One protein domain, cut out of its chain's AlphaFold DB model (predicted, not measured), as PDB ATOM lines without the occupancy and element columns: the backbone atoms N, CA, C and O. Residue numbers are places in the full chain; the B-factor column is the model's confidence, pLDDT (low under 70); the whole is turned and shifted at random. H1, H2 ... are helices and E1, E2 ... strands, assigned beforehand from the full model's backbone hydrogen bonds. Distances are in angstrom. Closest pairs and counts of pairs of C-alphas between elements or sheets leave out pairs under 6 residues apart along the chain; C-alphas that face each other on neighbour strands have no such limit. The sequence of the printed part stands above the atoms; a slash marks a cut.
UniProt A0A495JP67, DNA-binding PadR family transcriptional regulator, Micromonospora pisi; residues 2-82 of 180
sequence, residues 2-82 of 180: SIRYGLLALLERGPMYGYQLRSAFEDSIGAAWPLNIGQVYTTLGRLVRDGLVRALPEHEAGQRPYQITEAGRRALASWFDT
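Overview. This is residues 2 to 82 of the 180 residues of the protein "DNA-binding PadR family transcriptional regulator" of Micromonospora pisi (UniProt A0A495JP67). What shape do these atoms make? Three crossed helices, H1, H2 and H3, form the core, and a small hairpin of strands E1 and E2 packs on H1 and H3. H4 packs on H1 and reaches one end of the longest axis; the hairpin's loop, at Glu 60, reaches the other. What is it built of? The printed part has 81 residues with four named helices and two named strands, in the order H1 H2 H3 E1 E2 H4; the sheet E1 - E2 is antiparallel and the class is mostly helix. It is compact, with a radius of gyration of the C-alphas of 12.1 A and spans of 40 by 30 by 20 A.

Arrangement. How do the strands pair? E1, residues 53 to 55, and E2, residues 66 to 68, are an antiparallel hairpin; N 54 and O 67, 2.8 A apart, are within hydrogen-bond range. Which helices come next? The closest C-alphas of E1 and H3, residues 37 to 49, are Val 53 and Leu 47, 5.4 A apart. Those of E2 and H1, residues 2 to 11, are Ile 68 and Leu 11, 5.6 A apart. What does H1, the hub, touch? It touches H3 about perpendicular at 78 degrees, closest C-alphas Arg 4 and Thr 43, 6.3 A, with H3's residues 43 to 47 alone. It touches H4, residues 70 to 81, at a steep tilt of 56 degrees, opposite ways, closest C-alphas Tyr 5 and Leu 76, 6.3 A. It touches H2, residues 18 to 29, at Leu 7 and Leu 21, their closest C-alphas, 6.6 A, with H2's residues 21 to 25 alone. Are the helix backbones complete? In H1, H2, H3 and H4 every O i to N i+4 pair is within hydrogen-bond range.

Along the chain. Where do the elements begin and end? H1 begins at C-alpha 2 (24.373, -32.864, 3.773), and H4 ends at C-alpha 81 (27.972, -22.240, -5.036). How long are they? H3 is 18.4 A, H2 and H4 are 16.7 A each and H1 is 14.3 A; E1 is 6.9 A and E2 7.0 A.

Size, cuts and confidence. How large is it? The two C-alphas farthest apart, Glu 60 and Thr 82, are 40.4 A apart. Are there cuts or long links? The printed part has no cut, and no link is long. Where is confidence low? Residues 30 to 32 and 60 to 62 are under 70.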
ATOM      1  N   SER A   2      22.916 -32.649   3.841       77.50
ATOM      2  CA  SER A   2      24.373 -32.864   3.773       77.50
ATOM      3  C   SER A   2      24.816 -34.257   3.292       77.50
ATOM      4  O   SER A   2      25.702 -34.337   2.453       77.50
ATOM      5  N   ILE A   3      24.178 -35.352   3.732       89.44
ATOM      6  CA  ILE A   3      24.581 -36.718   3.316       89.44
ATOM      7  C   ILE A   3      24.425 -36.923   1.801       89.44
ATOM      8  O   ILE A   3      25.323 -37.452   1.161       89.44
ATOM      9  N   ARG A   4      23.311 -36.463   1.211       93.88
ATOM     10  CA  ARG A   4      23.044 -36.553  -0.238       93.88
ATOM     11  C   ARG A   4      24.197 -35.953  -1.044       93.88
ATOM     12  O   ARG A   4      24.732 -36.619  -1.922       93.88
ATOM     13  N   TYR A   5      24.566 -34.715  -0.725       94.75
ATOM     14  CA  TYR A   5      25.633 -34.003  -1.427       94.75
ATOM     15  C   TYR A   5      27.023 -34.526  -1.073       94.75
ATOM     16  O   TYR A   5      27.876 -34.579  -1.949       94.75
ATOM     17  N   GLY A   6      27.234 -35.024   0.148       93.44
ATOM     18  CA  GLY A   6      28.468 -35.722   0.504       93.44
ATOM     19  C   GLY A   6      28.689 -36.984  -0.332       93.44
ATOM     20  O   GLY A   6      29.783 -37.184  -0.847       93.44
ATOM     21  N   LEU A   7      27.650 -37.798  -0.557       95.69
ATOM     22  CA  LEU A   7      27.757 -38.962  -1.446       95.69
ATOM     23  C   LEU A   7      28.029 -38.558  -2.901       95.69
ATOM     24  O   LEU A   7      28.844 -39.198  -3.558       95.69
ATOM     25  N   LEU A   8      27.392 -37.492  -3.400       97.50
ATOM     26  CA  LEU A   8      27.686 -36.956  -4.735       97.50
ATOM     27  C   LEU A   8      29.146 -36.487  -4.843       97.50
ATOM     28  O   LEU A   8      29.823 -36.851  -5.797       97.50
ATOM     29  N   ALA A   9      29.652 -35.755  -3.847       95.94
ATOM     30  CA  ALA A   9      31.034 -35.277  -3.817       95.94
ATOM     31  C   ALA A   9      32.065 -36.416  -3.806       95.94
ATOM     32  O   ALA A   9      33.128 -36.295  -4.413       95.94
ATOM     33  N   LEU A  10      31.762 -37.533  -3.140       95.62
ATOM     34  CA  LEU A  10      32.617 -38.721  -3.166       95.62
ATOM     35  C   LEU A  10      32.583 -39.417  -4.529       95.62
ATOM     36  O   LEU A  10      33.634 -39.772  -5.057       95.62
ATOM     37  N   LEU A  11      31.395 -39.558  -5.122       97.50
ATOM     38  CA  LEU A  11      31.214 -40.164  -6.444       97.50
ATOM     39  C   LEU A  11      31.807 -39.331  -7.590       97.50
ATOM     40  O   LEU A  11      32.084 -39.884  -8.655       97.50
ATOM     41  N   GLU A  12      32.041 -38.035  -7.379       96.69
ATOM     42  CA  GLU A  12      32.777 -37.178  -8.318       96.69
ATOM     43  C   GLU A  12      34.242 -37.617  -8.475       96.69
ATOM     44  O   GLU A  12      34.828 -37.452  -9.541       96.69
ATOM     45  N   ARG A  13      34.823 -38.262  -7.451       94.81
ATOM     46  CA  ARG A  13      36.194 -38.807  -7.495       94.81
ATOM     47  C   ARG A  13      36.295 -40.096  -8.317       94.81
ATOM     48  O   ARG A  13      37.394 -40.504  -8.678       94.81
ATOM     49  N   GLY A  14      35.166 -40.749  -8.591       95.12
ATOM     50  CA  GLY A  14      35.085 -41.990  -9.357       95.12
ATOM     51  C   GLY A  14      33.982 -42.933  -8.859       95.12
ATOM     52  O   GLY A  14      33.380 -42.690  -7.811       95.12
ATOM     53  N   PRO A  15      33.693 -44.021  -9.601       95.94
ATOM     54  CA  PRO A  15      32.698 -45.003  -9.185       95.94
ATOM     55  C   PRO A  15      33.069 -45.690  -7.866       95.94
ATOM     56  O   PRO A  15      34.211 -46.105  -7.685       95.94
ATOM     57  N   MET A  16      32.097 -45.848  -6.963       96.00
ATOM     58  CA  MET A  16      32.315 -46.446  -5.639       96.00
ATOM     59  C   MET A  16      31.173 -47.371  -5.225       96.00
ATOM     60  O   MET A  16      30.005 -47.134  -5.545       96.00
ATOM     61  N   TYR A  17      31.498 -48.406  -4.452       94.94
ATOM     62  CA  TYR A  17      30.511 -49.241  -3.769       94.94
ATOM     63  C   TYR A  17      29.942 -48.533  -2.529       94.94
ATOM     64  O   TYR A  17      30.585 -47.670  -1.931       94.94
ATOM     65  N   GLY A  18      28.750 -48.941  -2.082       93.12
ATOM     66  CA  GLY A  18      28.093 -48.343  -0.911       93.12
ATOM     67  C   GLY A  18      28.943 -48.380   0.368       93.12
ATOM     68  O   GLY A  18      28.970 -47.411   1.122       93.12
ATOM     69  N   TYR A  19      29.697 -49.459   0.598       91.88
ATOM     70  CA  TYR A  19      30.590 -49.551   1.758       91.88
ATOM     71  C   TYR A  19      31.815 -48.626   1.639       91.88
ATOM     72  O   TYR A  19      32.244 -48.061   2.642       91.88
ATOM     73  N   GLN A  20      32.345 -48.425   0.426       94.00
ATOM     74  CA  GLN A  20      33.450 -47.492   0.187       94.00
ATOM     75  C   GLN A  20      32.997 -46.056   0.418       94.00
ATOM     76  O   GLN A  20      33.705 -45.287   1.058       94.00
ATOM     77  N   LEU A  21      31.788 -45.716  -0.041       94.12
ATOM     78  CA  LEU A  21      31.186 -44.411   0.207       94.12
ATOM     79  C   LEU A  21      31.027 -44.131   1.699       94.12
ATOM     80  O   LEU A  21      31.299 -43.019   2.136       94.12
ATOM     81  N   ARG A  22      30.624 -45.136   2.483       92.62
ATOM     82  CA  ARG A  22      30.567 -45.010   3.941       92.62
ATOM     83  C   ARG A  22      31.942 -44.671   4.522       92.62
ATOM     84  O   ARG A  22      32.051 -43.674   5.225       92.62
ATOM     85  N   SER A  23      32.960 -45.477   4.211       90.25
ATOM     86  CA  SER A  23      34.321 -45.276   4.728       90.25
ATOM     87  C   SER A  23      34.853 -43.898   4.341       90.25
ATOM     88  O   SER A  23      35.214 -43.110   5.203       90.25
ATOM     89  N   ALA A  24      34.782 -43.553   3.054       90.75
ATOM     90  CA  ALA A  24      35.296 -42.285   2.553       90.75
ATOM     91  C   ALA A  24      34.546 -41.065   3.122       90.75
ATOM     92  O   ALA A  24      35.125 -39.983   3.246       90.75
ATOM     93  N   PHE A  25      33.265 -41.217   3.475       90.31
ATOM     94  CA  PHE A  25      32.497 -40.178   4.160       90.31
ATOM     95  C   PHE A  25      32.969 -39.991   5.606       90.31
ATOM     96  O   PHE A  25      33.205 -38.855   6.020       90.31
ATOM     97  N   GLU A  26      33.134 -41.089   6.350       86.19
ATOM     98  CA  GLU A  26      33.665 -41.078   7.719       86.19
ATOM     99  C   GLU A  26      35.090 -40.487   7.754       86.19
ATOM    100  O   GLU A  26      35.386 -39.663   8.619       86.19
ATOM    101  N   ASP A  27      35.927 -40.791   6.758       84.31
ATOM    102  CA  ASP A  27      37.279 -40.232   6.629       84.31
ATOM    103  C   ASP A  27      37.261 -38.719   6.351       84.31
ATOM    104  O   ASP A  27      38.045 -37.958   6.924       84.31
ATOM    105  N   SER A  28      36.334 -38.258   5.499       81.56
ATOM    106  CA  SER A  28      36.264 -36.855   5.061       81.56
ATOM    107  C   SER A  28      35.733 -35.910   6.144       81.56
ATOM    108  O   SER A  28      36.185 -34.771   6.237       81.56
ATOM    109  N   ILE A  29      34.760 -36.347   6.945       75.38
ATOM    110  CA  ILE A  29      34.094 -35.512   7.967       75.38
ATOM    111  C   ILE A  29      34.632 -35.834   9.378       75.38
ATOM    112  O   ILE A  29      34.339 -35.143  10.355       75.38
ATOM    113  N   GLY A  30      35.475 -36.863   9.481       67.19
ATOM    114  CA  GLY A  30      35.954 -37.434  10.730       67.19
ATOM    115  C   GLY A  30      34.873 -38.262  11.430       67.19
ATOM    116  O   GLY A  30      33.673 -38.117  11.185       67.19
ATOM    117  N   ALA A  31      35.285 -39.069  12.414       63.78
ATOM    118  CA  ALA A  31      34.395 -39.895  13.248       63.78
ATOM    119  C   ALA A  31      33.337 -39.095  14.053       63.78
ATOM    120  O   ALA A  31      32.602 -39.649  14.866       63.78
ATOM    121  N   ALA A  32      33.266 -37.773  13.863       62.09
ATOM    122  CA  ALA A  32      32.234 -36.900  14.399       62.09
ATOM    123  C   ALA A  32      30.827 -37.269  13.912       62.09
ATOM    124  O   ALA A  32      29.881 -37.119  14.682       62.09
ATOM    125  N   TRP A  33      30.693 -37.747  12.672       70.56
ATOM    126  CA  TRP A  33      29.406 -38.071  12.060       70.56
ATOM    127  C   TRP A  33      29.366 -39.529  11.595       70.56
ATOM    128  O   TRP A  33      29.689 -39.817  10.442       70.56
ATOM    129  N   PRO A  34      28.960 -40.465  12.473       72.38
ATOM    130  CA  PRO A  34      28.799 -41.855  12.079       72.38
ATOM    131  C   PRO A  34      27.684 -41.966  11.035       72.38
ATOM    132  O   PRO A  34      26.536 -41.591  11.291       72.38
ATOM    133  N   LEU A  35      28.016 -42.496   9.858       83.38
ATOM    134  CA  LEU A  35      27.059 -42.724   8.781       83.38
ATOM    135  C   LEU A  35      26.751 -44.217   8.703       83.38
ATOM    136  O   LEU A  35      27.601 -45.024   8.331       83.38
ATOM    137  N   ASN A  36      25.525 -44.611   9.051       88.62
ATOM    138  CA  ASN A  36      25.186 -46.028   9.002       88.62
ATOM    139  C   ASN A  36      24.983 -46.503   7.553       88.62
ATOM    140  O   ASN A  36      24.541 -45.759   6.674       88.62
ATOM    141  N   ILE A  37      25.285 -47.778   7.298       91.75
ATOM    142  CA  ILE A  37      25.238 -48.329   5.940       91.75
ATOM    143  C   ILE A  37      23.818 -48.314   5.341       91.75
ATOM    144  O   ILE A  37      23.647 -48.105   4.142       91.75
ATOM    145  N   GLY A  38      22.782 -48.449   6.175       92.12
ATOM    146  CA  GLY A  38      21.384 -48.357   5.745       92.12
ATOM    147  C   GLY A  38      21.014 -46.966   5.218       92.12
ATOM    148  O   GLY A  38      20.307 -46.852   4.215       92.12
ATOM    149  N   GLN A  39      21.535 -45.900   5.832       92.56
ATOM    150  CA  GLN A  39      21.373 -44.516   5.385       92.56
ATOM    151  C   GLN A  39      22.079 -44.278   4.054       92.56
ATOM    152  O   GLN A  39      21.517 -43.584   3.203       92.56
ATOM    153  N   VAL A  40      23.258 -44.876   3.844       94.31
ATOM    154  CA  VAL A  40      23.957 -44.819   2.552       94.31
ATOM    155  C   VAL A  40      23.074 -45.404   1.456       94.31
ATOM    156  O   VAL A  40      22.747 -44.701   0.505       94.31
ATOM    157  N   TYR A  41      22.604 -46.644   1.614       94.00
ATOM    158  CA  TYR A  41      21.777 -47.293   0.593       94.00
ATOM    159  C   TYR A  41      20.415 -46.619   0.401       94.00
ATOM    160  O   TYR A  41      19.973 -46.444  -0.733       94.00
ATOM    161  N   THR A  42      19.777 -46.153   1.478       95.31
ATOM    162  CA  THR A  42      18.525 -45.381   1.381       95.31
ATOM    163  C   THR A  42      18.736 -44.084   0.597       95.31
ATOM    164  O   THR A  42      17.898 -43.701  -0.221       95.31
ATOM    165  N   THR A  43      19.862 -43.401   0.820       95.88
ATOM    166  CA  THR A  43      20.200 -42.157   0.115       95.88
ATOM    167  C   THR A  43      20.568 -42.426  -1.340       95.88
ATOM    168  O   THR A  43      20.072 -41.720  -2.215       95.88
ATOM    169  N   LEU A  44      21.354 -43.468  -1.623       96.38
ATOM    170  CA  LEU A  44      21.671 -43.904  -2.985       96.38
ATOM    171  C   LEU A  44      20.406 -44.266  -3.766       96.38
ATOM    172  O   LEU A  44      20.248 -43.817  -4.894       96.38
ATOM    173  N   GLY A  45      19.462 -44.986  -3.154       96.06
ATOM    174  CA  GLY A  45      18.180 -45.305  -3.785       96.06
ATOM    175  C   GLY A  45      17.385 -44.057  -4.185       96.06
ATOM    176  O   GLY A  45      16.800 -44.018  -5.267       96.06
ATOM    177  N   ARG A  46      17.404 -43.003  -3.357       96.94
ATOM    178  CA  ARG A  46      16.801 -41.703  -3.705       96.94
ATOM    179  C   ARG A  46      17.578 -40.992  -4.812       96.94
ATOM    180  O   ARG A  46      16.965 -40.510  -5.749       96.94
ATOM    181  N   LEU A  47      18.908 -40.967  -4.744       97.94
ATOM    182  CA  LEU A  47      19.753 -40.353  -5.775       97.94
ATOM    183  C   LEU A  47      19.586 -41.019  -7.149       97.94
ATOM    184  O   LEU A  47      19.595 -40.324  -8.161       97.94
ATOM    185  N   VAL A  48      19.414 -42.343  -7.179       97.81
ATOM    186  CA  VAL A  48      19.122 -43.100  -8.402       97.81
ATOM    187  C   VAL A  48      17.734 -42.769  -8.933       97.81
ATOM    188  O   VAL A  48      17.591 -42.474 -10.116       97.81
ATOM    189  N   ARG A  49      16.720 -42.754  -8.060       97.56
ATOM    190  CA  ARG A  49      15.355 -42.348  -8.425       97.56
ATOM    191  C   ARG A  49      15.314 -40.933  -9.006       97.56
ATOM    192  O   ARG A  49      14.624 -40.705  -9.990       97.56
ATOM    193  N   ASP A  50      16.074 -40.016  -8.415       97.69
ATOM    194  CA  ASP A  50      16.165 -38.614  -8.831       97.69
ATOM    195  C   ASP A  50      17.071 -38.420 -10.071       97.69
ATOM    196  O   ASP A  50      17.277 -37.292 -10.515       97.69
ATOM    197  N   GLY A  51      17.660 -39.491 -10.624       98.00
ATOM    198  CA  GLY A  51      18.520 -39.440 -11.812       98.00
ATOM    199  C   GLY A  51      19.893 -38.791 -11.596       98.00
ATOM    200  O   GLY A  51      20.597 -38.499 -12.564       98.00
ATOM    201  N   LEU A  52      20.302 -38.562 -10.346       98.31
ATOM    202  CA  LEU A  52      21.576 -37.919  -9.994       98.31
ATOM    203  C   LEU A  52      22.743 -38.903  -9.890       98.31
ATOM    204  O   LEU A  52      23.908 -38.519  -9.990       98.31
ATOM    205  N   VAL A  53      22.431 -40.177  -9.685       98.31
ATOM    206  CA  VAL A  53      23.385 -41.285  -9.628       98.31
ATOM    207  C   VAL A  53      22.829 -42.430 -10.469       98.31
ATOM    208  O   VAL A  53      21.619 -42.595 -10.576       98.31
ATOM    209  N   ARG A  54      23.699 -43.249 -11.056       97.12
ATOM    210  CA  ARG A  54      23.327 -44.518 -11.691       97.12
ATOM    211  C   ARG A  54      24.082 -45.676 -11.053       97.12
ATOM    212  O   ARG A  54      25.248 -45.527 -10.693       97.12
ATOM    213  N   ALA A  55      23.420 -46.822 -10.927       94.75
ATOM    214  CA  ALA A  55      24.088 -48.073 -10.588       94.75
ATOM    215  C   ALA A  55      24.770 -48.632 -11.843       94.75
ATOM    216  O   ALA A  55      24.179 -48.645 -12.924       94.75
ATOM    217  N   LEU A  56      26.015 -49.066 -11.699       92.62
ATOM    218  CA  LEU A  56      26.764 -49.766 -12.735       92.62
ATOM    219  C   LEU A  56      26.465 -51.276 -12.687       92.62
ATOM    220  O   LEU A  56      25.859 -51.750 -11.716       92.62
ATOM    221  N   PRO A  57      26.856 -52.038 -13.728       88.81
ATOM    222  CA  PRO A  57      26.768 -53.491 -13.706       88.81
ATOM    223  C   PRO A  57      27.444 -54.090 -12.472       88.81
ATOM    224  O   PRO A  57      28.407 -53.551 -11.929       88.81
ATOM    225  N   GLU A  58      26.892 -55.206 -12.021       81.38
ATOM    226  CA  GLU A  58      27.370 -55.943 -10.858       81.38
ATOM    227  C   GLU A  58      28.683 -56.654 -11.178       81.38
ATOM    228  O   GLU A  58      28.822 -57.241 -12.251       81.38
ATOM    229  N   HIS A  59      29.634 -56.605 -10.248       72.94
ATOM    230  CA  HIS A  59      30.809 -57.471 -10.299       72.94
ATOM    231  C   HIS A  59      30.528 -58.779  -9.543       72.94
ATOM    232  O   HIS A  59      29.568 -58.862  -8.779       72.94
ATOM    233  N   GLU A  60      31.384 -59.787  -9.729       58.75
ATOM    234  CA  GLU A  60      31.221 -61.181  -9.264       58.75
ATOM    235  C   GLU A  60      30.839 -61.360  -7.776       58.75
ATOM    236  O   GLU A  60      30.341 -62.413  -7.393       58.75
ATOM    237  N   ALA A  61      31.018 -60.336  -6.934       64.19
ATOM    238  CA  ALA A  61      30.738 -60.349  -5.497       64.19
ATOM    239  C   ALA A  61      29.319 -59.888  -5.087       64.19
ATOM    240  O   ALA A  61      29.085 -59.607  -3.909       64.19
ATOM    241  N   GLY A  62      28.370 -59.762  -6.015       67.00
ATOM    242  CA  GLY A  62      26.979 -59.456  -5.653       67.00
ATOM    243  C   GLY A  62      26.696 -57.969  -5.355       67.00
ATOM    244  O   GLY A  62      25.667 -57.616  -4.777       67.00
ATOM    245  N   GLN A  63      27.656 -57.081  -5.642       74.50
ATOM    246  CA  GLN A  63      27.575 -55.653  -5.324       74.50
ATOM    247  C   GLN A  63      27.761 -54.794  -6.569       74.50
ATOM    248  O   GLN A  63      28.548 -55.106  -7.465       74.50
ATOM    249  N   ARG A  64      27.044 -53.667  -6.601       87.50
ATOM    250  CA  ARG A  64      27.056 -52.723  -7.720       87.50
ATOM    251  C   ARG A  64      27.761 -51.433  -7.317       87.50
ATOM    252  O   ARG A  64      27.381 -50.845  -6.296       87.50
ATOM    253  N   PRO A  65      28.756 -50.973  -8.091       94.69
ATOM    254  CA  PRO A  65      29.284 -49.638  -7.913       94.69
ATOM    255  C   PRO A  65      28.256 -48.609  -8.389       94.69
ATOM    256  O   PRO A  65      27.422 -48.868  -9.258       94.69
ATOM    257  N   TYR A  66      28.326 -47.418  -7.816       97.12
ATOM    258  CA  TYR A  66      27.504 -46.278  -8.190       97.12
ATOM    259  C   TYR A  66      28.372 -45.236  -8.879       97.12
ATOM    260  O   TYR A  66      29.561 -45.126  -8.592       97.12
ATOM    261  N   GLN A  67      27.779 -44.464  -9.785       98.00
ATOM    262  CA  GLN A  67      28.451 -43.380 -10.492       98.00
ATOM    263  C   GLN A  67      27.547 -42.151 -10.553       98.00
ATOM    264  O   GLN A  67      26.358 -42.266 -10.856       98.00
ATOM    265  N   ILE A  68      28.113 -40.970 -10.299       98.50
ATOM    266  CA  ILE A  68      27.409 -39.697 -10.467       98.50
ATOM    267  C   ILE A  68      27.052 -39.457 -11.944       98.50
ATOM    268  O   ILE A  68      27.829 -39.765 -12.851       98.50
ATOM    269  N   THR A  69      25.849 -38.942 -12.196       98.62
ATOM    270  CA  THR A  69      25.408 -38.539 -13.539       98.62
ATOM    271  C   THR A  69      25.725 -37.071 -13.791       98.62
ATOM    272  O   THR A  69      26.014 -36.314 -12.870       98.62
ATOM    273  N   GLU A  70      25.578 -36.624 -15.034       98.31
ATOM    274  CA  GLU A  70      25.757 -35.212 -15.378       98.31
ATOM    275  C   GLU A  70      24.744 -34.289 -14.668       98.31
ATOM    276  O   GLU A  70      25.067 -33.171 -14.274       98.31
ATOM    277  N   ALA A  71      23.526 -34.779 -14.415       98.31
ATOM    278  CA  ALA A  71      22.565 -34.069 -13.570       98.31
ATOM    279  C   ALA A  71      23.045 -33.986 -12.110       98.31
ATOM    280  O   ALA A  71      22.917 -32.936 -11.482       98.31
ATOM    281  N   GLY A  72      23.640 -35.069 -11.593       98.19
ATOM    282  CA  GLY A  72      24.281 -35.102 -10.279       98.19
ATOM    283  C   GLY A  72      25.405 -34.078 -10.143       98.19
ATOM    284  O   GLY A  72      25.433 -33.358  -9.146       98.19
ATOM    285  N   ARG A  73      26.274 -33.955 -11.155       98.44
ATOM    286  CA  ARG A  73      27.376 -32.976 -11.166       98.44
ATOM    287  C   ARG A  73      26.880 -31.545 -11.096       98.44
ATOM    288  O   ARG A  73      27.330 -30.785 -10.246       98.44
ATOM    289  N   ARG A  74      25.897 -31.187 -11.930       98.19
ATOM    290  CA  ARG A  74      25.288 -29.847 -11.892       98.19
ATOM    291  C   ARG A  74      24.644 -29.548 -10.542       98.19
ATOM    292  O   ARG A  74      24.808 -28.450 -10.021       98.19
ATOM    293  N   ALA A  75      23.937 -30.521  -9.964       97.00
ATOM    294  CA  ALA A  75      23.331 -30.366  -8.646       97.00
ATOM    295  C   ALA A  75      24.389 -30.182  -7.546       97.00
ATOM    296  O   ALA A  75      24.181 -29.389  -6.631       97.00
ATOM    297  N   LEU A  76      25.511 -30.901  -7.631       97.56
ATOM    298  CA  LEU A  76      26.627 -30.777  -6.699       97.56
ATOM    299  C   LEU A  76      27.334 -29.420  -6.829       97.56
ATOM    300  O   LEU A  76      27.563 -28.771  -5.814       97.56
ATOM    301  N   ALA A  77      27.630 -28.977  -8.052       97.12
ATOM    302  CA  ALA A  77      28.241 -27.674  -8.311       97.12
ATOM    303  C   ALA A  77      27.360 -26.535  -7.779       97.12
ATOM    304  O   ALA A  77      27.806 -25.726  -6.973       97.12
ATOM    305  N   SER A  78      26.065 -26.559  -8.116       95.69
ATOM    306  CA  SER A  78      25.096 -25.590  -7.598       95.69
ATOM    307  C   SER A  78      25.041 -25.585  -6.070       95.69
ATOM    308  O   SER A  78      24.891 -24.520  -5.476       95.69
ATOM    309  N   TRP A  79      25.174 -26.743  -5.420       94.81
ATOM    310  CA  TRP A  79      25.189 -26.819  -3.963       94.81
ATOM    311  C   TRP A  79      26.438 -26.179  -3.346       94.81
ATOM    312  O   TRP A  79      26.305 -25.499  -2.334       94.81
ATOM    313  N   PHE A  80      27.619 -26.345  -3.950       94.75
ATOM    314  CA  PHE A  80      28.838 -25.669  -3.489       94.75
ATOM    315  C   PHE A  80      28.792 -24.148  -3.691       94.75
ATOM    316  O   PHE A  80      29.319 -23.420  -2.852       94.75
ATOM    317  N   ASP A  81      28.126 -23.674  -4.747       95.50
ATOM    318  CA  ASP A  81      27.972 -22.240  -5.036       95.50
ATOM    319  C   ASP A  81      26.861 -21.569  -4.210       95.50
ATOM    320  O   ASP A  81      26.776 -20.341  -4.135       95.50
ATOM    321  N   THR A  82      25.985 -22.358  -3.584       91.50
ATOM    322  CA  THR A  82      24.853 -21.841  -2.811       91.50
ATOM    323  C   THR A  82      25.217 -21.733  -1.335       91.50
ATOM    324  O   THR A  82      25.489 -22.729  -0.666       91.50
TER     325      THR A  82